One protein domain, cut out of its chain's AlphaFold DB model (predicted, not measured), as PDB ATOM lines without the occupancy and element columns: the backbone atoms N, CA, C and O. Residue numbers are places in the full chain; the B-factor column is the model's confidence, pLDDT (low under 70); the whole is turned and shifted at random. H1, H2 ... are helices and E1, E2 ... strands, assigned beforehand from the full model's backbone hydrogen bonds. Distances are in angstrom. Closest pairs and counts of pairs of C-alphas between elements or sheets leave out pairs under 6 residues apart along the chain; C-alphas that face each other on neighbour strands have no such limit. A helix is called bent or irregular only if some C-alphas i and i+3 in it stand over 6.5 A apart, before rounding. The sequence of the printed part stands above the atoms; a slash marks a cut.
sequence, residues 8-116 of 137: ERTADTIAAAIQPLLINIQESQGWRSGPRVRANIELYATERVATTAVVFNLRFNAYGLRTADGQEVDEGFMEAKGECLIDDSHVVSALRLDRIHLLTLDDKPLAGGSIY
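Overview. This is residues 8 to 116 of the 137 residues of an uncharacterized protein of Candidatus Competibacteraceae bacterium (UniProt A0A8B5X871). A twisted meander, E1 E2 E3 E4, each strand antiparallel to the last, curls round arm H1a of bent helix H1: two layers. The 109 printed residues are of mixed class. They form a compact rod of 50 by 24 by 20 A, radius of gyration of the C-alphas 14.7 A.

Along the chain. H1, residues 8 to 29, one helix by hydrogen bonds, is bent: C-alphas 17 and 20 are 7.0 A apart. H1a, from (8.709, 19.924, 16.596), ends at 17; H1b begins at 20. E1 holds residues 32 to 45, E2 51 to 66, E3 72 to 87, and E4 92 to 103, ending at (14.223, 25.690, -5.017).

Arrangement. H1a touches E1, C-alphas 11 and 39 closest at 6.3 A. Hairpin E1 and E2 has N 40 and O 57 within hydrogen-bond range, 2.9 A. H1b, on the same face, has 5 of 6 O i to N i+4 pairs within range; H1a has every one.

Size, cuts and confidence. Links are tight, with no cut; residues 113 to 116 are under pLDDT 70.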
ATOM      1  N   GLU A   8       7.600  18.989  16.783       91.38
ATOM      2  CA  GLU A   8       8.709  19.924  16.596       91.38
ATOM      3  C   GLU A   8      10.013  19.307  17.098       91.38
ATOM      4  O   GLU A   8      11.010  19.279  16.378       91.38
ATOM      5  N   ARG A   9       9.976  18.663  18.272       91.31
ATOM      6  CA  ARG A   9      11.119  17.888  18.770       91.31
ATOM      7  C   ARG A   9      11.500  16.758  17.812       91.31
ATOM      8  O   ARG A   9      12.686  16.494  17.602       91.31
ATOM      9  N   THR A  10      10.511  16.090  17.222       91.69
ATOM     10  CA  THR A  10      10.733  15.058  16.200       91.69
ATOM     11  C   THR A  10      11.405  15.666  14.968       91.69
ATOM     12  O   THR A  10      12.381  15.106  14.473       91.69
ATOM     13  N   ALA A  11      10.953  16.839  14.513       93.75
ATOM     14  CA  ALA A  11      11.553  17.549  13.388       93.75
ATOM     15  C   ALA A  11      13.015  17.913  13.633       93.75
ATOM     16  O   ALA A  11      13.847  17.683  12.757       93.75
ATOM     17  N   ASP A  12      13.334  18.435  14.816       94.25
ATOM     18  CA  ASP A  12      14.703  18.788  15.194       94.25
ATOM     19  C   ASP A  12      15.605  17.561  15.281       94.25
ATOM     20  O   ASP A  12      16.741  17.580  14.807       94.25
ATOM     21  N   THR A  13      15.076  16.464  15.821       93.44
ATOM     22  CA  THR A  13      15.799  15.193  15.899       93.44
ATOM     23  C   THR A  13      16.122  14.665  14.497       93.44
ATOM     24  O   THR A  13      17.261  14.281  14.224       93.44
ATOM     25  N   ILE A  14      15.150  14.686  13.578       93.69
ATOM     26  CA  ILE A  14      15.358  14.258  12.188       93.69
ATOM     27  C   ILE A  14      16.327  15.205  11.475       93.69
ATOM     28  O   ILE A  14      17.241  14.731  10.804       93.69
ATOM     29  N   ALA A  15      16.177  16.522  11.646       93.94
ATOM     30  CA  ALA A  15      17.068  17.521  11.059       93.94
ATOM     31  C   ALA A  15      18.528  17.291  11.484       93.94
ATOM     32  O   ALA A  15      19.418  17.240  10.635       93.94
ATOM     33  N   ALA A  16      18.765  17.065  12.780       92.88
ATOM     34  CA  ALA A  16      20.087  16.748  13.307       92.88
ATOM     35  C   ALA A  16      20.642  15.432  12.739       92.88
ATOM     36  O   ALA A  16      21.830  15.352  12.424       92.88
ATOM     37  N   ALA A  17      19.792  14.417  12.560       90.94
ATOM     38  CA  ALA A  17      20.192  13.126  12.004       90.94
ATOM     39  C   ALA A  17      20.551  13.195  10.507       90.94
ATOM     40  O   ALA A  17      21.460  12.489  10.069       90.94
ATOM     41  N   ILE A  18      19.877  14.041   9.717       90.75
ATOM     42  CA  ILE A  18      20.163  14.184   8.279       90.75
ATOM     43  C   ILE A  18      21.315  15.151   7.988       90.75
ATOM     44  O   ILE A  18      21.929  15.040   6.928       90.75
ATOM     45  N   GLN A  19      21.641  16.075   8.899       87.62
ATOM     46  CA  GLN A  19      22.652  17.115   8.670       87.62
ATOM     47  C   GLN A  19      24.006  16.572   8.168       87.62
ATOM     48  O   GLN A  19      24.533  17.124   7.201       87.62
ATOM     49  N   PRO A  20      24.570  15.477   8.722       85.06
ATOM     50  CA  PRO A  20      25.822  14.911   8.213       85.06
ATOM     51  C   PRO A  20      25.704  14.379   6.777       85.06
ATOM     52  O   PRO A  20      26.642  14.505   5.993       85.06
ATOM     53  N   LEU A  21      24.548  13.812   6.409       83.69
ATOM     54  CA  LEU A  21      24.292  13.340   5.046       83.69
ATOM     55  C   LEU A  21      24.224  14.517   4.070       83.69
ATOM     56  O   LEU A  21      24.816  14.455   2.995       83.69
ATOM     57  N   LEU A  22      23.553  15.602   4.465       84.56
ATOM     58  CA  LEU A  22      23.460  16.826   3.668       84.56
ATOM     59  C   LEU A  22      24.840  17.440   3.412       84.56
ATOM     60  O   LEU A  22      25.109  17.853   2.288       84.56
ATOM     61  N   ILE A  23      25.732  17.439   4.410       84.31
ATOM     62  CA  ILE A  23      27.104  17.947   4.259       84.31
ATOM     63  C   ILE A  23      27.875  17.180   3.176       84.31
ATOM     64  O   ILE A  23      28.507  17.795   2.323       84.31
ATOM     65  N   ASN A  24      27.764  15.853   3.136       81.94
ATOM     66  CA  ASN A  24      28.441  15.063   2.103       81.94
ATOM     67  C   ASN A  24      27.904  15.367   0.691       81.94
ATOM     68  O   ASN A  24      28.654  15.394  -0.284       81.94
ATOM     69  N   ILE A  25      26.594  15.596   0.570       83.50
ATOM     70  CA  ILE A  25      25.933  15.844  -0.718       83.50
ATOM     71  C   ILE A  25      26.269  17.247  -1.225       83.50
ATOM     72  O   ILE A  25      26.655  17.410  -2.384       83.50
ATOM     73  N   GLN A  26      26.173  18.249  -0.351       86.44
ATOM     74  CA  GLN A  26      26.363  19.654  -0.702       86.44
ATOM     75  C   GLN A  26      27.809  19.932  -1.168       86.44
ATOM     76  O   GLN A  26      28.011  20.671  -2.130       86.44
ATOM     77  N   GLU A  27      28.813  19.268  -0.571       78.69
ATOM     78  CA  GLU A  27      30.221  19.373  -0.987       78.69
ATOM     79  C   GLU A  27      30.430  18.913  -2.432       78.69
ATOM     80  O   GLU A  27      31.150  19.559  -3.194       78.69
ATOM     81  N   SER A  28      29.750  17.839  -2.842       79.00
ATOM     82  CA  SER A  28      29.838  17.323  -4.212       79.00
ATOM     83  C   SER A  28      29.105  18.183  -5.250       79.00
ATOM     84  O   SER A  28      29.364  18.055  -6.446       79.00
ATOM     85  N   GLN A  29      28.192  19.055  -4.812       81.69
ATOM     86  CA  GLN A  29      27.271  19.789  -5.688       81.69
ATOM     87  C   GLN A  29      27.432  21.311  -5.638       81.69
ATOM     88  O   GLN A  29      26.770  22.017  -6.395       81.69
ATOM     89  N   GLY A  30      28.335  21.819  -4.797       85.00
ATOM     90  CA  GLY A  30      28.725  23.228  -4.781       85.00
ATOM     91  C   GLY A  30      27.736  24.174  -4.100       85.00
ATOM     92  O   GLY A  30      27.872  25.380  -4.270       85.00
ATOM     93  N   TRP A  31      26.786  23.656  -3.318       89.44
ATOM     94  CA  TRP A  31      25.840  24.446  -2.522       89.44
ATOM     95  C   TRP A  31      26.027  24.179  -1.022       89.44
ATOM     96  O   TRP A  31      26.837  23.341  -0.623       89.44
ATOM     97  N   ARG A  32      25.325  24.926  -0.160       91.12
ATOM     98  CA  ARG A  32      25.356  24.740   1.303       91.12
ATOM     99  C   ARG A  32      23.963  24.821   1.911       91.12
ATOM    100  O   ARG A  32      23.224  25.746   1.591       91.12
ATOM    101  N   SER A  33      23.619  23.904   2.813       90.69
ATOM    102  CA  SER A  33      22.413  23.983   3.646       90.69
ATOM    103  C   SER A  33      22.612  24.950   4.815       90.69
ATOM    104  O   SER A  33      23.655  24.925   5.472       90.69
ATOM    105  N   GLY A  34      21.596  25.755   5.099       92.25
ATOM    106  CA  GLY A  34      21.465  26.609   6.273       92.25
ATOM    107  C   GLY A  34      20.489  26.038   7.313       92.25
ATOM    108  O   GLY A  34      20.253  24.829   7.340       92.25
ATOM    109  N   PRO A  35      19.913  26.887   8.185       93.12
ATOM    110  CA  PRO A  35      18.971  26.442   9.210       93.12
ATOM    111  C   PRO A  35      17.667  25.893   8.608       93.12
ATOM    112  O   PRO A  35      17.229  26.320   7.535       93.12
ATOM    113  N   ARG A  36      17.024  24.964   9.331       95.38
ATOM    114  CA  ARG A  36      15.665  24.489   9.029       95.38
ATOM    115  C   ARG A  36      14.678  25.642   9.210       95.38
ATOM    116  O   ARG A  36      14.693  26.306  10.240       95.38
ATOM    117  N   VAL A  37      13.797  25.840   8.236       95.50
ATOM    118  CA  VAL A  37      12.754  26.882   8.257       95.50
ATOM    119  C   VAL A  37      11.342  26.314   8.296       95.50
ATOM    120  O   VAL A  37      10.405  27.005   8.689       95.50
ATOM    121  N   ARG A  38      11.162  25.054   7.887       94.06
ATOM    122  CA  ARG A  38       9.859  24.387   7.913       94.06
ATOM    123  C   ARG A  38      10.017  22.884   8.087       94.06
ATOM    124  O   ARG A  38      10.985  22.293   7.613       94.06
ATOM    125  N   ALA A  39       9.036  22.268   8.731       94.81
ATOM    126  CA  ALA A  39       8.872  20.824   8.767       94.81
ATOM    127  C   ALA A  39       7.421  20.454   8.456       94.81
ATOM    128  O   ALA A  39       6.488  21.129   8.892       94.81
ATOM    129  N   ASN A  40       7.242  19.377   7.701       94.06
ATOM    130  CA  ASN A  40       5.993  18.640   7.620       94.06
ATOM    131  C   ASN A  40       6.287  17.184   7.976       94.06
ATOM    132  O   ASN A  40       7.181  16.577   7.384       94.06
ATOM    133  N   ILE A  41       5.572  16.659   8.966       92.44
ATOM    134  CA  ILE A  41       5.841  15.357   9.567       92.44
ATOM    135  C   ILE A  41       4.535  14.594   9.700       92.44
ATOM    136  O   ILE A  41       3.559  15.087  10.262       92.44
ATOM    137  N   GLU A  42       4.553  13.362   9.215       88.75
ATOM    138  CA  GLU A  42       3.450  12.425   9.322       88.75
ATOM    139  C   GLU A  42       3.906  11.198  10.110       88.75
ATOM    140  O   GLU A  42       4.941  10.599   9.812       88.75
ATOM    141  N   LEU A  43       3.126  10.829  11.125       87.94
ATOM    142  CA  LEU A  43       3.429   9.725  12.032       87.94
ATOM    143  C   LEU A  43       2.562   8.506  11.717       87.94
ATOM    144  O   LEU A  43       1.343   8.614  11.564       87.94
ATOM    145  N   TYR A  44       3.192   7.338  11.699       86.19
ATOM    146  CA  TYR A  44       2.584   6.053  11.384       86.19
ATOM    147  C   TYR A  44       2.945   5.024  12.456       86.19
ATOM    148  O   TYR A  44       4.091   4.918  12.893       86.19
ATOM    149  N   ALA A  45       1.955   4.252  12.904       83.50
ATOM    150  CA  ALA A  45       2.184   3.212  13.900       83.50
ATOM    151  C   ALA A  45       2.955   2.045  13.271       83.50
ATOM    152  O   ALA A  45       2.730   1.706  12.108       83.50
ATOM    153  N   THR A  46       3.827   1.408  14.049       80.69
ATOM    154  CA  THR A  46       4.558   0.209  13.622       80.69
ATOM    155  C   THR A  46       4.142  -1.003  14.453       80.69
ATOM    156  O   THR A  46       3.473  -0.871  15.477       80.69
ATOM    157  N   GLU A  47       4.529  -2.201  14.012       79.50
ATOM    158  CA  GLU A  47       4.325  -3.436  14.784       79.50
ATOM    159  C   GLU A  47       5.250  -3.525  16.009       79.50
ATOM    160  O   GLU A  47       4.979  -4.280  16.943       79.50
ATOM    161  N   ARG A  48       6.342  -2.749  16.025       78.06
ATOM    162  CA  ARG A  48       7.267  -2.682  17.155       78.06
ATOM    163  C   ARG A  48       6.705  -1.733  18.207       78.06
ATOM    164  O   ARG A  48       6.449  -0.560  17.943       78.06
ATOM    165  N   VAL A  49       6.541  -2.250  19.421       73.06
ATOM    166  CA  VAL A  49       6.187  -1.435  20.589       73.06
ATOM    167  C   VAL A  49       7.283  -0.382  20.798       73.06
ATOM    168  O   VAL A  49       8.460  -0.701  20.641       73.06
ATOM    169  N   ALA A  50       6.895   0.854  21.132       83.50
ATOM    170  CA  ALA A  50       7.797   2.001  21.327       83.50
ATOM    171  C   ALA A  50       8.547   2.476  20.065       83.50
ATOM    172  O   ALA A  50       9.594   3.108  20.168       83.50
ATOM    173  N   THR A  51       8.053   2.166  18.860       85.31
ATOM    174  CA  THR A  51       8.608   2.696  17.604       85.31
ATOM    175  C   THR A  51       7.512   3.289  16.725       85.31
ATOM    176  O   THR A  51       6.497   2.646  16.440       85.31
ATOM    177  N   THR A  52       7.751   4.503  16.239       87.75
ATOM    178  CA  THR A  52       6.880   5.217  15.303       87.75
ATOM    179  C   THR A  52       7.608   5.399  13.976       87.75
ATOM    180  O   THR A  52       8.766   5.809  13.947       87.75
ATOM    181  N   ALA A  53       6.941   5.082  12.870       89.25
ATOM    182  CA  ALA A  53       7.436   5.410  11.543       89.25
ATOM    183  C   ALA A  53       7.080   6.859  11.224       89.25
ATOM    184  O   ALA A  53       5.972   7.315  11.505       89.25
ATOM    185  N   VAL A  54       8.029   7.580  10.648       90.00
ATOM    186  CA  VAL A  54       7.905   9.002  10.374       90.00
ATOM    187  C   VAL A  54       8.202   9.245   8.910       90.00
ATOM    188  O   VAL A  54       9.290   8.924   8.447       90.00
ATOM    189  N   VAL A  55       7.251   9.836   8.195       92.44
ATOM    190  CA  VAL A  55       7.482  10.404   6.864       92.44
ATOM    191  C   VAL A  55       7.672  11.901   7.045       92.44
ATOM    192  O   VAL A  55       6.854  12.557   7.689       92.44
ATOM    193  N   PHE A  56       8.755  12.445   6.499       92.62
ATOM    194  CA  PHE A  56       9.114  13.845   6.687       92.62
ATOM    195  C   PHE A  56       9.366  14.561   5.362       92.62
ATOM    196  O   PHE A  56       9.865  13.995   4.388       92.62
ATOM    197  N   ASN A  57       9.054  15.851   5.360       95.44
ATOM    198  CA  ASN A  57       9.568  16.826   4.414       95.44
ATOM    199  C   ASN A  57      10.098  18.019   5.216       95.44
ATOM    200  O   ASN A  57       9.324  18.753   5.838       95.44
ATOM    201  N   LEU A  58      11.419  18.170   5.246       95.75
ATOM    202  CA  LEU A  58      12.108  19.237   5.959       95.75
ATOM    203  C   LEU A  58      12.649  20.252   4.957       95.75
ATOM    204  O   LEU A  58      13.314  19.878   3.994       95.75
ATOM    205  N   ARG A  59      12.400  21.539   5.207       96.31
ATOM    206  CA  ARG A  59      12.903  22.637   4.381       96.31
ATOM    207  C   ARG A  59      13.969  23.415   5.135       96.31
ATOM    208  O   ARG A  59      13.741  23.832   6.273       96.31
ATOM    209  N   PHE A  60      15.086  23.655   4.472       95.56
ATOM    210  CA  PHE A  60      16.226  24.420   4.961       95.56
ATOM    211  C   PHE A  60      16.481  25.595   4.028       95.56
ATOM    212  O   PHE A  60      16.166  25.518   2.838       95.56
ATOM    213  N   ASN A  61      17.100  26.651   4.542       95.56
ATOM    214  CA  ASN A  61      17.738  27.625   3.660       95.56
ATOM    215  C   ASN A  61      18.872  26.948   2.889       95.56
ATOM    216  O   ASN A  61      19.477  25.988   3.373       95.56
ATOM    217  N   ALA A  62      19.170  27.446   1.698       93.94
ATOM    218  CA  ALA A  62      20.291  26.969   0.910       93.94
ATOM    219  C   ALA A  62      20.997  28.129   0.205       93.94
ATOM    220  O   ALA A  62      20.354  29.092  -0.206       93.94
ATOM    221  N   TYR A  63      22.318  28.024   0.081       93.44
ATOM    222  CA  TYR A  63      23.197  29.091  -0.400       93.44
ATOM    223  C   TYR A  63      24.154  28.587  -1.476       93.44
ATOM    224  O   TYR A  63      24.510  27.403  -1.487       93.44
ATOM    225  N   GLY A  64      24.618  29.499  -2.336       90.31
ATOM    226  CA  GLY A  64      25.548  29.170  -3.423       90.31
ATOM    227  C   GLY A  64      24.901  28.265  -4.470       90.31
ATOM    228  O   GLY A  64      25.484  27.272  -4.894       90.31
ATOM    229  N   LEU A  65      23.652  28.561  -4.822       91.00
ATOM    230  CA  LEU A  65      22.851  27.747  -5.727       91.00
ATOM    231  C   LEU A  65      23.090  28.173  -7.174       91.00
ATOM    232  O   LEU A  65      23.624  29.248  -7.450       91.00
ATOM    233  N   ARG A  66      22.673  27.330  -8.121       87.88
ATOM    234  CA  ARG A  66      22.742  27.649  -9.551       87.88
ATOM    235  C   ARG A  66      21.465  27.249 -10.277       87.88
ATOM    236  O   ARG A  66      20.834  26.244  -9.948       87.88
ATOM    237  N   THR A  67      21.078  28.028 -11.279       84.88
ATOM    238  CA  THR A  67      20.037  27.627 -12.233       84.88
ATOM    239  C   THR A  67      20.559  26.536 -13.174       84.88
ATOM    240  O   THR A  67      21.762  26.274 -13.235       84.88
ATOM    241  N   ALA A  68      19.663  25.901 -13.938       80.31
ATOM    242  CA  ALA A  68      20.044  24.921 -14.964       80.31
ATOM    243  C   ALA A  68      20.997  25.503 -16.024       80.31
ATOM    244  O   ALA A  68      21.863  24.791 -16.523       80.31
ATOM    245  N   ASP A  69      20.884  26.804 -16.294       83.75
ATOM    246  CA  ASP A  69      21.732  27.533 -17.242       83.75
ATOM    247  C   ASP A  69      23.056  28.014 -16.613       83.75
ATOM    248  O   ASP A  69      23.839  28.712 -17.255       83.75
ATOM    249  N   GLY A  70      23.318  27.658 -15.348       81.88
ATOM    250  CA  GLY A  70      24.564  27.959 -14.642       81.88
ATOM    251  C   GLY A  70      24.644  29.354 -14.019       81.88
ATOM    252  O   GLY A  70      25.713  29.723 -13.534       81.88
ATOM    253  N   GLN A  71      23.552  30.124 -14.001       87.50
ATOM    254  CA  GLN A  71      23.523  31.413 -13.301       87.50
ATOM    255  C   GLN A  71      23.514  31.196 -11.791       87.50
ATOM    256  O   GLN A  71      22.784  30.335 -11.297       87.50
ATOM    257  N   GLU A  72      24.305  31.980 -11.066       88.75
ATOM    258  CA  GLU A  72      24.373  31.902  -9.608       88.75
ATOM    259  C   GLU A  72      23.130  32.519  -8.961       88.75
ATOM    260  O   GLU A  72      22.594  33.529  -9.416       88.75
ATOM    261  N   VAL A  73      22.661  31.862  -7.904       88.56
ATOM    262  CA  VAL A  73      21.531  32.267  -7.077       88.56
ATOM    263  C   VAL A  73      22.016  32.279  -5.632       88.56
ATOM    264  O   VAL A  73      22.418  31.242  -5.098       88.56
ATOM    265  N   ASP A  74      21.989  33.458  -5.012       88.44
ATOM    266  CA  ASP A  74      22.578  33.676  -3.688       88.44
ATOM    267  C   ASP A  74      21.891  32.840  -2.600       88.44
ATOM    268  O   ASP A  74      22.564  32.213  -1.777       88.44
ATOM    269  N   GLU A  75      20.556  32.795  -2.624       94.19
ATOM    270  CA  GLU A  75      19.733  32.124  -1.620       94.19
ATOM    271  C   GLU A  75      18.507  31.436  -2.237       94.19
ATOM    272  O   GLU A  75      17.901  31.898  -3.208       94.19
ATOM    273  N   GLY A  76      18.124  30.318  -1.628       94.06
ATOM    274  CA  GLY A  76      16.905  29.588  -1.924       94.06
ATOM    275  C   GLY A  76      16.582  28.594  -0.817       94.06
ATOM    276  O   GLY A  76      17.011  28.739   0.329       94.06
ATOM    277  N   PHE A  77      15.842  27.553  -1.170       95.06
ATOM    278  CA  PHE A  77      15.465  26.486  -0.260       95.06
ATOM    279  C   PHE A  77      16.013  25.141  -0.712       95.06
ATOM    280  O   PHE A  77      16.102  24.846  -1.901       95.06
ATOM    281  N   MET A  78      16.313  24.299   0.267       93.38
ATOM    282  CA  MET A  78      16.533  22.876   0.077       93.38
ATOM    283  C   MET A  78      15.424  22.109   0.796       93.38
ATOM    284  O   MET A  78      15.214  22.298   1.992       93.38
ATOM    285  N   GLU A  79      14.708  21.258   0.069       93.88
ATOM    286  CA  GLU A  79      13.711  20.347   0.630       93.88
ATOM    287  C   GLU A  79      14.249  18.922   0.664       93.88
ATOM    288  O   GLU A  79      14.466  18.310  -0.384       93.88
ATOM    289  N   ALA A  80      14.415  18.387   1.870       92.50
ATOM    290  CA  ALA A  80      14.774  17.004   2.122       92.50
ATOM    291  C   ALA A  80      13.515  16.206   2.472       92.50
ATOM    292  O   ALA A  80      12.909  16.394   3.531       92.50
ATOM    293  N   LYS A  81      13.140  15.284   1.585       92.88
ATOM    294  CA  LYS A  81      12.041  14.346   1.802       92.88
ATOM    295  C   LYS A  81      12.584  12.958   2.099       92.88
ATOM    296  O   LYS A  81      13.506  12.493   1.422       92.88
ATOM    297  N   GLY A  82      11.975  12.283   3.059       90.88
ATOM    298  CA  GLY A  82      12.360  10.932   3.414       90.88
ATOM    299  C   GLY A  82      11.453  10.297   4.449       90.88
ATOM    300  O   GLY A  82      10.362  10.786   4.751       90.88
ATOM    301  N   GLU A  83      11.945   9.202   5.004       92.69
ATOM    302  CA  GLU A  83      11.301   8.483   6.090       92.69
ATOM    303  C   GLU A  83      12.330   7.967   7.095       92.69
ATOM    304  O   GLU A  83      13.508   7.791   6.781       92.69
ATOM    305  N   CYS A  84      11.896   7.735   8.324       91.00
ATOM    306  CA  CYS A  84      12.707   7.092   9.345       91.00
ATOM    307  C   CYS A  84      11.829   6.390  10.380       91.00
ATOM    308  O   CYS A  84      10.606   6.520  10.390       91.00
ATOM    309  N   LEU A  85      12.469   5.669  11.292       90.81
ATOM    310  CA  LEU A  85      11.862   5.192  12.524       90.81
ATOM    311  C   LEU A  85      12.376   6.036  13.690       90.81
ATOM    312  O   LEU A  85      13.568   6.330  13.756       90.81
ATOM    313  N   ILE A  86      11.488   6.394  14.611       89.88
ATOM    314  CA  ILE A  86      11.835   7.054  15.869       89.88
ATOM    315  C   ILE A  86      11.323   6.218  17.038       89.88
ATOM    316  O   ILE A  86      10.179   5.751  17.017       89.88
ATOM    317  N   ASP A  87      12.177   5.986  18.029       88.62
ATOM    318  CA  ASP A  87      11.771   5.339  19.277       88.62
ATOM    319  C   ASP A  87      11.295   6.360  20.328       88.62
ATOM    320  O   ASP A  87      11.419   7.573  20.147       88.62
ATOM    321  N   ASP A  88      10.756   5.882  21.451       84.44
ATOM    322  CA  ASP A  88      10.286   6.753  22.543       84.44
ATOM    323  C   ASP A  88      11.418   7.613  23.155       84.44
ATOM    324  O   ASP A  88      11.170   8.686  23.717       84.44
ATOM    325  N   SER A  89      12.682   7.197  22.991       87.12
ATOM    326  CA  SER A  89      13.865   7.968  23.404       87.12
ATOM    327  C   SER A  89      14.250   9.060  22.401       87.12
ATOM    328  O   SER A  89      15.208   9.796  22.640       87.12
ATOM    329  N   HIS A  90      13.482   9.216  21.319       86.62
ATOM    330  CA  HIS A  90      13.747  10.123  20.206       86.62
ATOM    331  C   HIS A  90      15.059   9.802  19.483       86.62
ATOM    332  O   HIS A  90      15.763  10.697  19.022       86.62
ATOM    333  N   VAL A  91      15.405   8.521  19.371       87.69
ATOM    334  CA  VAL A  91      16.531   8.080  18.550       87.69
ATOM    335  C   VAL A  91      16.025   7.741  17.153       87.69
ATOM    336  O   VAL A  91      15.124   6.919  16.977       87.69
ATOM    337  N   VAL A  92      16.620   8.380  16.145       88.31
ATOM    338  CA  VAL A  92      16.329   8.111  14.733       88.31
ATOM    339  C   VAL A  92      17.083   6.863  14.280       88.31
ATOM    340  O   VAL A  92      18.289   6.733  14.477       88.31
ATOM    341  N   SER A  93      16.373   5.953  13.624       87.50
ATOM    342  CA  SER A  93      16.921   4.750  12.999       87.50
ATOM    343  C   SER A  93      16.269   4.505  11.638       87.50
ATOM    344  O   SER A  93      15.245   5.107  11.318       87.50
ATOM    345  N   ALA A  94      16.879   3.652  10.808       87.62
ATOM    346  CA  ALA A  94      16.399   3.353   9.452       87.62
ATOM    347  C   ALA A  94      16.089   4.618   8.614       87.62
ATOM    348  O   ALA A  94      15.135   4.643   7.841       87.62
ATOM    349  N   LEU A  95      16.884   5.677   8.806       87.69
ATOM    350  CA  LEU A  95      16.740   6.942   8.098       87.69
ATOM    351  C   LEU A  95      17.001   6.747   6.605       87.69
ATOM    352  O   LEU A  95      18.072   6.288   6.206       87.69
ATOM    353  N   ARG A  96      16.035   7.157   5.789       86.00
ATOM    354  CA  ARG A  96      16.112   7.152   4.334       86.00
ATOM    355  C   ARG A  96      15.767   8.532   3.798       86.00
ATOM    356  O   ARG A  96      14.740   9.097   4.153       86.00
ATOM    357  N   LEU A  97      16.612   9.049   2.911       86.06
ATOM    358  CA  LEU A  97      16.321  10.234   2.110       86.06
ATOM    359  C   LEU A  97      15.864   9.783   0.725       86.06
ATOM    360  O   LEU A  97      16.612   9.129   0.005       86.06
ATOM    361  N   ASP A  98      14.639  10.137   0.354       85.00
ATOM    362  CA  ASP A  98      14.087   9.819  -0.964       85.00
ATOM    363  C   ASP A  98      14.556  10.843  -2.005       85.00
ATOM    364  O   ASP A  98      14.774  10.536  -3.181       85.00
ATOM    365  N   ARG A  99      14.654  12.107  -1.587       85.69
ATOM    366  CA  ARG A  99      14.804  13.233  -2.504       85.69
ATOM    367  C   ARG A  99      15.311  14.474  -1.793       85.69
ATOM    368  O   ARG A  99      14.848  14.803  -0.704       85.69
ATOM    369  N   ILE A 100      16.179  15.194  -2.490       88.94
ATOM    370  CA  ILE A 100      16.588  16.554  -2.168       88.94
ATOM    371  C   ILE A 100      16.252  17.440  -3.361       88.94
ATOM    372  O   ILE A 100      16.741  17.217  -4.469       88.94
ATOM    373  N   HIS A 101      15.408  18.440  -3.147       90.38
ATOM    374  CA  HIS A 101      15.105  19.458  -4.145       90.38
ATOM    375  C   HIS A 101      15.732  20.783  -3.749       90.38
ATOM    376  O   HIS A 101      15.639  21.182  -2.595       90.38
ATOM    377  N   LEU A 102      16.317  21.474  -4.723       91.12
ATOM    378  CA  LEU A 102      16.731  22.860  -4.573       91.12
ATOM    379  C   LEU A 102      15.709  23.742  -5.278       91.12
ATOM    380  O   LEU A 102      15.307  23.456  -6.408       91.12
ATOM    381  N   LEU A 103      15.271  24.782  -4.587       92.56
ATOM    382  CA  LEU A 103      14.223  25.690  -5.017       92.56
ATOM    383  C   LEU A 103      14.688  27.137  -4.833       92.56
ATOM    384  O   LEU A 103      15.467  27.432  -3.929       92.56
ATOM    385  N   THR A 104      14.193  28.059  -5.651       91.12
ATOM    386  CA  THR A 104      14.289  29.496  -5.374       91.12
ATOM    387  C   THR A 104      13.391  29.871  -4.193       91.12
ATOM    388  O   THR A 104      12.571  29.074  -3.736       91.12
ATOM    389  N   LEU A 105      13.490  31.121  -3.735       91.75
ATOM    390  CA  LEU A 105      12.577  31.678  -2.731       91.75
ATOM    391  C   LEU A 105      11.098  31.659  -3.168       91.75
ATOM    392  O   LEU A 105      10.213  31.577  -2.322       91.75
ATOM    393  N   ASP A 106      10.843  31.659  -4.479       91.00
ATOM    394  CA  ASP A 106       9.507  31.541  -5.083       91.00
ATOM    395  C   ASP A 106       9.117  30.080  -5.402       91.00
ATOM    396  O   ASP A 106       8.284  29.838  -6.277       91.00
ATOM    397  N   ASP A 107       9.764  29.093  -4.772       88.56
ATOM    398  CA  ASP A 107       9.523  27.655  -4.971       88.56
ATOM    399  C   ASP A 107       9.747  27.151  -6.420       88.56
ATOM    400  O   ASP A 107       9.211  26.117  -6.827       88.56
ATOM    401  N   LYS A 108      10.568  27.842  -7.227       87.31
ATOM    402  CA  LYS A 108      10.934  27.377  -8.580       87.31
ATOM    403  C   LYS A 108      12.143  26.441  -8.525       87.31
ATOM    404  O   LYS A 108      13.076  26.730  -7.787       87.31
ATOM    405  N   PRO A 109      12.192  25.361  -9.318       85.94
ATOM    406  CA  PRO A 109      13.294  24.400  -9.269       85.94
ATOM    407  C   PRO A 109      14.646  25.006  -9.685       85.94
ATOM    408  O   PRO A 109      14.721  25.773 -10.645       85.94
ATOM    409  N   LEU A 110      15.712  24.603  -8.989       86.94
ATOM    410  CA  LEU A 110      17.116  24.936  -9.262       86.94
ATOM    411  C   LEU A 110      17.927  23.683  -9.643       86.94
ATOM    412  O   LEU A 110      17.494  22.549  -9.428       86.94
ATOM    413  N   ALA A 111      19.113  23.885 -10.227       80.19
ATOM    414  CA  ALA A 111      20.040  22.794 -10.523       80.19
ATOM    415  C   ALA A 111      20.702  22.271  -9.241       80.19
ATOM    416  O   ALA A 111      20.788  22.990  -8.251       80.19
ATOM    417  N   GLY A 112      21.182  21.023  -9.264       70.75
ATOM    418  CA  GLY A 112      21.794  20.382  -8.090       70.75
ATOM    419  C   GLY A 112      20.792  19.708  -7.146       70.75
ATOM    420  O   GLY A 112      21.140  19.349  -6.031       70.75
ATOM    421  N   GLY A 113      19.538  19.512  -7.562       64.62
ATOM    422  CA  GLY A 113      18.653  18.570  -6.877       64.62
ATOM    423  C   GLY A 113      19.168  17.132  -7.018       64.62
ATOM    424  O   GLY A 113      19.745  16.766  -8.043       64.62
ATOM    425  N   SER A 114      18.931  16.303  -6.006       66.19
ATOM    426  CA  SER A 114      19.279  14.881  -6.021       66.19
ATOM    427  C   SER A 114      18.029  14.036  -5.848       66.19
ATOM    428  O   SER A 114      17.325  14.131  -4.843       66.19
ATOM    429  N   ILE A 115      17.754  13.184  -6.830       56.97
ATOM    430  CA  ILE A 115      16.734  12.145  -6.710       56.97
ATOM    431  C   ILE A 115      17.469  10.846  -6.409       56.97
ATOM    432  O   ILE A 115      18.179  10.322  -7.266       56.97
ATOM    433  N   TYR A 116      17.291  10.320  -5.201       58.09
ATOM    434  CA  TYR A 116      17.845   9.025  -4.834       58.09
ATOM    435  C   TYR A 116      16.860   7.944  -5.274       58.09
ATOM    436  O   TYR A 116      16.018   7.478  -4.513       58.09
TER     437      TYR A 116